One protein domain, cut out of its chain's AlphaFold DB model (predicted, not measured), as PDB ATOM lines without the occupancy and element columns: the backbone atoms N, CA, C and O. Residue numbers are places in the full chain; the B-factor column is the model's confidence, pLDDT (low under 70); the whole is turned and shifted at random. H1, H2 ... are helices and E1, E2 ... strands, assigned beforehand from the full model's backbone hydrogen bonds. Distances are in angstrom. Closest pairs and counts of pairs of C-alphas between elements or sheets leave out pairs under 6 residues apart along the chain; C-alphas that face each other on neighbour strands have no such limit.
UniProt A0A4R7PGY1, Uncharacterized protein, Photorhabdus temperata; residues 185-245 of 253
ATOM      1  N   GLU A 185     123.861  91.906 105.713       86.69
ATOM      2  CA  GLU A 185     125.323  91.886 105.678       86.69
ATOM      3  C   GLU A 185     125.840  92.200 104.260       86.69
ATOM      4  O   GLU A 185     125.428  91.545 103.292       86.69
ATOM      5  N   PRO A 186     126.768  93.166 104.106       88.88
ATOM      6  CA  PRO A 186     127.371  93.455 102.816       88.88
ATOM      7  C   PRO A 186     128.073  92.230 102.224       88.88
ATOM      8  O   PRO A 186     128.891  91.578 102.875       88.88
ATOM      9  N   ARG A 187     127.799  91.938 100.951       91.81
ATOM     10  CA  ARG A 187     128.308  90.749 100.263       91.81
ATOM     11  C   ARG A 187     128.818  91.083  98.868       91.81
ATOM     12  O   ARG A 187     128.109  91.682  98.063       91.81
ATOM     13  N   LEU A 188     130.021  90.610  98.534       92.12
ATOM     14  CA  LEU A 188     130.525  90.644  97.157       92.12
ATOM     15  C   LEU A 188     129.697  89.693  96.286       92.12
ATOM     16  O   LEU A 188     129.697  88.481  96.500       92.12
ATOM     17  N   ILE A 189     129.014  90.254  95.294       94.31
ATOM     18  CA  ILE A 189     128.211  89.497  94.333       94.31
ATOM     19  C   ILE A 189     129.076  89.075  93.154       94.31
ATOM     20  O   ILE A 189     129.016  87.925  92.716       94.31
ATOM     21  N   ARG A 190     129.892  89.998  92.630       93.31
ATOM     22  CA  ARG A 190     130.722  89.729  91.455       93.31
ATOM     23  C   ARG A 190     131.923  90.659  91.363       93.31
ATOM     24  O   ARG A 190     131.805  91.843  91.641       93.31
ATOM     25  N   ARG A 191     133.048  90.126  90.879       94.44
ATOM     26  CA  ARG A 191     134.226  90.899  90.466       94.44
ATOM     27  C   ARG A 191     134.403  90.818  88.953       94.44
ATOM     28  O   ARG A 191     134.408  89.723  88.388       94.44
ATOM     29  N   PHE A 192     134.579  91.965  88.311       92.62
ATOM     30  CA  PHE A 192     134.946  92.086  86.904       92.62
ATOM     31  C   PHE A 192     136.401  92.535  86.809       92.62
ATOM     32  O   PHE A 192     136.730  93.658  87.183       92.62
ATOM     33  N   SER A 193     137.278  91.661  86.319       92.81
ATOM     34  CA  SER A 193     138.715  91.939  86.219       92.81
ATOM     35  C   SER A 193     139.111  92.351  84.801       92.81
ATOM     36  O   SER A 193     138.630  91.781  83.824       92.81
ATOM     37  N   SER A 194     140.033  93.304  84.692       90.50
ATOM     38  CA  SER A 194     140.654  93.755  83.444       90.50
ATOM     39  C   SER A 194     142.167  93.939  83.624       90.50
ATOM     40  O   SER A 194     142.682  93.878  84.740       90.50
ATOM     41  N   ALA A 195     142.891  94.215  82.537       88.12
ATOM     42  CA  ALA A 195     144.334  94.472  82.590       88.12
ATOM     43  C   ALA A 195     144.718  95.727  83.404       88.12
ATOM     44  O   ALA A 195     145.847  95.828  83.873       88.12
ATOM     45  N   ILE A 196     143.794  96.678  83.575       89.50
ATOM     46  CA  ILE A 196     144.043  97.978  84.224       89.50
ATOM     47  C   ILE A 196     143.473  98.068  85.649       89.50
ATOM     48  O   ILE A 196     143.602  99.102  86.302       89.50
ATOM     49  N   GLY A 197     142.834  97.004  86.141       91.75
ATOM     50  CA  GLY A 197     142.150  97.016  87.430       91.75
ATOM     51  C   GLY A 197     140.937  96.095  87.475       91.75
ATOM     52  O   GLY A 197     140.727  95.277  86.576       91.75
ATOM     53  N   TYR A 198     140.118  96.241  88.512       92.12
ATOM     54  CA  TYR A 198     138.894  95.464  88.701       92.12
ATOM     55  C   TYR A 198     137.744  96.320  89.237       92.12
ATOM     56  O   TYR A 198     137.959  97.364  89.851       92.12
ATOM     57  N   ILE A 199     136.521  95.857  88.994       93.19
ATOM     58  CA  ILE A 199     135.289  96.423  89.538       93.19
ATOM     59  C   ILE A 199     134.623  95.360  90.404       93.19
ATOM     60  O   ILE A 199     134.352  94.257  89.922       93.19
ATOM     61  N   ASP A 200     134.337  95.703  91.653       94.38
ATOM     62  CA  ASP A 200     133.555  94.886  92.572       94.38
ATOM     63  C   ASP A 200     132.115  95.378  92.612       94.38
ATOM     64  O   ASP A 200     131.859  96.554  92.846       94.38
ATOM     65  N   VAL A 201     131.174  94.462  92.393       93.50
ATOM     66  CA  VAL A 201     129.748  94.680  92.616       93.50
ATOM     67  C   VAL A 201     129.380  94.035  93.940       93.50
ATOM     68  O   VAL A 201     129.434  92.810  94.095       93.50
ATOM     69  N   LEU A 202     129.019  94.880  94.892       92.88
ATOM     70  CA  LEU A 202     128.618  94.519  96.241       92.88
ATOM     71  C   LEU A 202     127.109  94.687  96.367       92.88
ATOM     72  O   LEU A 202     126.539  95.617  95.810       92.88
ATOM     73  N   MET A 203     126.481  93.796  97.113       92.69
ATOM     74  CA  MET A 203     125.138  93.974  97.647       92.69
ATOM     75  C   MET A 203     125.281  94.427  99.095       92.69
ATOM     76  O   MET A 203     126.141  93.911  99.808       92.69
ATOM     77  N   GLY A 204     124.454  95.365  99.532       90.00
ATOM     78  CA  GLY A 204     124.447  95.846 100.908       90.00
ATOM     79  C   GLY A 204     123.065  96.316 101.353       90.00
ATOM     80  O   GLY A 204     122.124  96.289 100.552       90.00
ATOM     81  N   PRO A 205     122.946  96.751 102.618       87.75
ATOM     82  CA  PRO A 205     121.689  97.246 103.164       87.75
ATOM     83  C   PRO A 205     121.258  98.500 102.407       87.75
ATOM     84  O   PRO A 205     122.102  99.335 102.074       87.75
ATOM     85  N   GLN A 206     119.962  98.624 102.120       86.38
ATOM     86  CA  GLN A 206     119.402  99.806 101.469       86.38
ATOM     87  C   GLN A 206     119.611 101.044 102.351       86.38
ATOM     88  O   GLN A 206     119.244 101.045 103.524       86.38
ATOM     89  N   ASP A 207     120.171 102.110 101.780       83.38
ATOM     90  CA  ASP A 207     120.247 103.394 102.472       83.38
ATOM     91  C   ASP A 207     118.915 104.137 102.330       83.38
ATOM     92  O   ASP A 207     118.515 104.528 101.230       83.38
ATOM     93  N   LEU A 208     118.225 104.315 103.457       81.94
ATOM     94  CA  LEU A 208     116.933 104.994 103.518       81.94
ATOM     95  C   LEU A 208     117.030 106.496 103.241       81.94
ATOM     96  O   LEU A 208     116.033 107.095 102.852       81.94
ATOM     97  N   HIS A 209     118.203 107.112 103.423       78.62
ATOM     98  CA  HIS A 209     118.389 108.543 103.165       78.62
ATOM     99  C   HIS A 209     118.354 108.864 101.670       78.62
ATOM    100  O   HIS A 209     118.096 110.005 101.301       78.62
ATOM    101  N   ASN A 210     118.579 107.854 100.825       76.44
ATOM    102  CA  ASN A 210     118.539 107.980  99.371       76.44
ATOM    103  C   ASN A 210     117.146 107.698  98.789       76.44
ATOM    104  O   ASN A 210     116.987 107.723  97.574       76.44
ATOM    105  N   ILE A 211     116.151 107.379  99.627       79.06
ATOM    106  CA  ILE A 211     114.769 107.189  99.182       79.06
ATOM    107  C   ILE A 211     114.061 108.539  99.273       79.06
ATOM    108  O   ILE A 211     113.656 108.977 100.352       79.06
ATOM    109  N   GLU A 212     113.909 109.198  98.129       76.62
ATOM    110  CA  GLU A 212     113.145 110.437  98.021       76.62
ATOM    111  C   GLU A 212     111.656 110.104  97.920       76.62
ATOM    112  O   GLU A 212     111.169 109.649  96.890       76.62
ATOM    113  N   ALA A 213     110.916 110.314  99.014       72.44
ATOM    114  CA  ALA A 213     109.514 109.905  99.097       72.44
ATOM    115  C   ALA A 213     108.617 110.521  97.997       72.44
ATOM    116  O   ALA A 213     107.601 109.945  97.626       72.44
ATOM    117  N   GLU A 214     109.012 111.680  97.471       75.06
ATOM    118  CA  GLU A 214     108.301 112.438  96.436       75.06
ATOM    119  C   GLU A 214     108.392 111.797  95.038       75.06
ATOM    120  O   GLU A 214     107.599 112.137  94.162       75.06
ATOM    121  N   GLU A 215     109.323 110.863  94.817       80.44
ATOM    122  CA  GLU A 215     109.515 110.192  93.522       80.44
ATOM    123  C   GLU A 215     108.556 109.012  93.291       80.44
ATOM    124  O   GLU A 215     108.493 108.468  92.185       80.44
ATOM    125  N   PHE A 216     107.807 108.602  94.317       80.94
ATOM    126  CA  PHE A 216     106.972 107.403  94.292       80.94
ATOM    127  C   PHE A 216     105.481 107.730  94.166       80.94
ATOM    128  O   PHE A 216     105.007 108.781  94.599       80.94
ATOM    129  N   GLU A 217     104.720 106.807  93.573       81.88
ATOM    130  CA  GLU A 217     103.262 106.916  93.503       81.88
ATOM    131  C   GLU A 217     102.631 106.912  94.906       81.88
ATOM    132  O   GLU A 217     103.150 106.308  95.851       81.88
ATOM    133  N   SER A 218     101.478 107.575  95.037       72.62
ATOM    134  CA  SER A 218     100.714 107.607  96.288       72.62
ATOM    135  C   SER A 218     100.408 106.187  96.770       72.62
ATOM    136  O   SER A 218      99.869 105.387  96.011       72.62
ATOM    137  N   GLY A 219     100.727 105.888  98.031       81.38
ATOM    138  CA  GLY A 219     100.514 104.573  98.651       81.38
ATOM    139  C   GLY A 219     101.641 103.558  98.428       81.38
ATOM    140  O   GLY A 219     101.795 102.647  99.234       81.38
ATOM    141  N   TYR A 220     102.514 103.737  97.427       87.56
ATOM    142  CA  TYR A 220     103.597 102.777  97.159       87.56
ATOM    143  C   TYR A 220     104.539 102.603  98.354       87.56
ATOM    144  O   TYR A 220     104.929 101.491  98.697       87.56
ATOM    145  N   LEU A 221     104.927 103.709  98.994       88.69
ATOM    146  CA  LEU A 221     105.867 103.677 100.115       88.69
ATOM    147  C   LEU A 221     105.280 103.013 101.359       88.69
ATOM    148  O   LEU A 221     106.024 102.404 102.120       88.69
ATOM    149  N   GLU A 222     103.967 103.120 101.551       90.50
ATOM    150  CA  GLU A 222     103.261 102.412 102.614       90.50
ATOM    151  C   GLU A 222     103.284 100.909 102.345       90.50
ATOM    152  O   GLU A 222     103.831 100.164 103.154       90.50
ATOM    153  N   GLU A 223     102.827 100.479 101.165       91.31
ATOM    154  CA  GLU A 223     102.849  99.068 100.764       91.31
ATOM    155  C   GLU A 223     104.266  98.480 100.795       91.31
ATOM    156  O   GLU A 223     104.466  97.328 101.176       91.31
ATOM    157  N   TYR A 224     105.269  99.272 100.412       91.25
ATOM    158  CA  TYR A 224     106.673  98.890 100.477       91.25
ATOM    159  C   TYR A 224     107.137  98.670 101.919       91.25
ATOM    160  O   TYR A 224     107.704  97.617 102.220       91.25
ATOM    161  N   ILE A 225     106.902  99.636 102.814       92.75
ATOM    162  CA  ILE A 225     107.261  99.502 104.234       92.75
ATOM    163  C   ILE A 225     106.539  98.305 104.835       92.75
ATOM    164  O   ILE A 225     107.158  97.527 105.564       92.75
ATOM    165  N   ASP A 226     105.271  98.110 104.488       94.25
ATOM    166  CA  ASP A 226     104.483  96.996 104.975       94.25
ATOM    167  C   ASP A 226     105.018  95.650 104.490       94.25
ATOM    168  O   ASP A 226     105.301  94.765 105.297       94.25
ATOM    169  N   ALA A 227     105.267  95.508 103.192       93.62
ATOM    170  CA  ALA A 227     105.786  94.271 102.625       93.62
ATOM    171  C   ALA A 227     107.179  93.915 103.172       93.62
ATOM    172  O   ALA A 227     107.476  92.740 103.409       93.62
ATOM    173  N   VAL A 228     108.036  94.915 103.398       93.50
ATOM    174  CA  VAL A 228     109.336  94.709 104.051       93.50
ATOM    175  C   VAL A 228     109.146  94.318 105.515       93.50
ATOM    176  O   VAL A 228     109.790  93.374 105.966       93.50
ATOM    177  N   SER A 229     108.249  94.972 106.255       93.69
ATOM    178  CA  SER A 229     107.932  94.631 107.651       93.69
ATOM    179  C   SER A 229     107.388  93.206 107.782       93.69
ATOM    180  O   SER A 229     107.802  92.460 108.663       93.69
ATOM    181  N   ASP A 230     106.538  92.771 106.854       94.81
ATOM    182  CA  ASP A 230     105.997  91.407 106.813       94.81
ATOM    183  C   ASP A 230     107.033  90.353 106.385       94.81
ATOM    184  O   ASP A 230     106.747  89.155 106.375       94.81
ATOM    185  N   GLY A 231     108.250  90.778 106.024       91.56
ATOM    186  CA  GLY A 231     109.316  89.894 105.560       91.56
ATOM    187  C   GLY A 231     109.044  89.295 104.179       91.56
ATOM    188  O   GLY A 231     109.662  88.297 103.807       91.56
ATOM    189  N   LEU A 232     108.131  89.891 103.404       93.06
ATOM    190  CA  LEU A 232     107.824  89.466 102.037       93.06
ATOM    191  C   LEU A 232     108.959  89.817 101.070       93.06
ATOM    192  O   LEU A 232     109.122  89.162 100.039       93.06
ATOM    193  N   MET A 233     109.757  90.833 101.406       88.94
ATOM    194  CA  MET A 233     110.966  91.188 100.673       88.94
ATOM    195  C   MET A 233     112.039  91.789 101.586       88.94
ATOM    196  O   MET A 233     111.743  92.354 102.637       88.94
ATOM    197  N   THR A 234     113.295  91.697 101.149       87.00
ATOM    198  CA  THR A 234     114.455  92.307 101.810       87.00
ATOM    199  C   THR A 234     115.110  93.279 100.831       87.00
ATOM    200  O   THR A 234     115.702  92.833  99.842       87.00
ATOM    201  N   PRO A 235     114.991  94.594 101.053       87.94
ATOM    202  CA  PRO A 235     115.518  95.582 100.127       87.94
ATOM    203  C   PRO A 235     117.040  95.663 100.255       87.94
ATOM    204  O   PRO A 235     117.607  95.656 101.348       87.94
ATOM    205  N   VAL A 236     117.708  95.734  99.107       88.62
ATOM    206  CA  VAL A 236     119.167  95.787  99.009       88.62
ATOM    207  C   VAL A 236     119.585  96.795  97.956       88.62
ATOM    208  O   VAL A 236     118.934  96.930  96.921       88.62
ATOM    209  N   GLN A 237     120.728  97.435  98.182       89.38
ATOM    210  CA  GLN A 237     121.378  98.270  97.178       89.38
ATOM    211  C   GLN A 237     122.587  97.557  96.577       89.38
ATOM    212  O   GLN A 237     123.289  96.800  97.256       89.38
ATOM    213  N   PHE A 238     122.855  97.833  95.300       88.88
ATOM    214  CA  PHE A 238     124.057  97.373  94.616       88.88
ATOM    215  C   PHE A 238     125.051  98.520  94.479       88.88
ATOM    216  O   PHE A 238     124.753  99.549  93.878       88.88
ATOM    217  N   LEU A 239     126.253  98.322  95.010       86.94
ATOM    218  CA  LEU A 239     127.339  99.293  94.976       86.94
ATOM    219  C   LEU A 239     128.449  98.779  94.065       86.94
ATOM    220  O   LEU A 239     128.874  97.628  94.175       86.94
ATOM    221  N   SER A 240     128.945  99.643  93.180       87.25
ATOM    222  CA  SER A 240     130.108  99.346  92.344       87.25
ATOM    223  C   SER A 240     131.351 100.057  92.875       87.25
ATOM    224  O   SER A 240     131.410 101.287  92.858       87.25
ATOM    225  N   LEU A 241     132.366  99.301  93.290       87.12
ATOM    226  CA  LEU A 241     133.670  99.832  93.686       87.12
ATOM    227  C   LEU A 241     134.692  99.574  92.583       87.12
ATOM    228  O   LEU A 241     134.929  98.434  92.189       87.12
ATOM    229  N   SER A 242     135.302 100.644  92.078       86.06
ATOM    230  CA  SER A 242     136.308 100.570  91.017       86.06
ATOM    231  C   SER A 242     137.712 100.703  91.597       86.06
ATOM    232  O   SER A 242     138.033 101.701  92.240       86.06
ATOM    233  N   HIS A 243     138.572  99.730  91.311       85.94
ATOM    234  CA  HIS A 243     139.977  99.737  91.701       85.94
ATOM    235  C   HIS A 243     140.847  99.786  90.449       85.94
ATOM    236  O   HIS A 243     140.941  98.808  89.709       85.94
ATOM    237  N   ILE A 244     141.485 100.933  90.213       82.81
ATOM    238  CA  ILE A 244     142.374 101.151  89.067       82.81
ATOM    239  C   ILE A 244     143.821 101.025  89.533       82.81
ATOM    240  O   ILE A 244     144.269 101.746  90.427       82.81
ATOM    241  N   SER A 245     144.570 100.140  88.887       74.38
ATOM    242  CA  SER A 245     146.006 100.008  89.089       74.38
ATOM    243  C   SER A 245     146.698 101.206  88.436       74.38
ATOM    244  O   SER A 245     146.817 101.266  87.212       74.38
TER     245      SER A 245
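AT A GLANCE: This is residues 185 to 245 of the 253 residues of an uncharacterized protein of Photorhabdus temperata (UniProt A0A4R7PGY1). A long, narrow, twisted ribbon of three antiparallel strands has one helix, H1, set beyond one of its ends, the end where E2 stops and E3 starts. The chain leaves the ribbon after E2 by a long link, passes through H1 and comes back to form E3 beside E2; neither face of the ribbon has a named helix over it. The printed part has 61 residues, with three named strands and one named helix in the order E1, E2, H1, E3; the sheet's order is E1, E2, E3, and the class is mixed, helices and strands. The whole is only just extended, close to loose, with a radius of gyration of the C-alphas of 15.9 A, and it is elongated, spanning 48 by 24 by 14 A.

HOW THE PARTS SIT: The inner strand of the sheet is E2, residues 197 to 205. On one edge is E1, residues 187 to 194, antiparallel to E2 with 165 degrees between their directions; the two form a hairpin. Across this pair N 189 and O 201 are 2.9 A apart and N 199 and O 192 are 2.9 A apart, within hydrogen-bond range. The other edge strand is E3, residues 236 to 244, antiparallel to E2 with 160 degrees between their directions. Here N 200 and O 241 are within hydrogen-bond range at 2.8 A, and the C-alphas of Gly 197 and Ile 244, which face each other, are 4.5 A apart. H1, residues 220 to 229, is not on the sheet, with 0 pairs of C-alphas within 10 A, and it is apart from E1. In H1 every O i to N i+4 pair is within hydrogen-bond range.

IN THESE COORDINATES: E2 and E3, 9 residues each, both measure 25.8 A from first to last C-alpha. E1, 8 residues, begins at C-alpha 187 at (128.308, 90.749, 100.263) and measures 21.1 A. H1, 10 residues, begins at C-alpha 220 at (103.597, 102.777, 97.159) and measures 14.0 A. E3 ends at C-alpha 244 at (142.374, 101.151, 89.067).

THE WHOLE: The two C-alphas farthest apart are those of Ala 195 and Gly 219, at 47.8 A. The link from E1 to E2 is tight, that from H1 to E3 is short, and that from E2 to H1 is long, 14 residues. Residues 214 to 220 stand free, and so do residues 226 to 231, of which 226 to 229 belong to H1. The printed part has no cut. The mean pLDDT of the printed part is 87.7, and no printed residue is under 70.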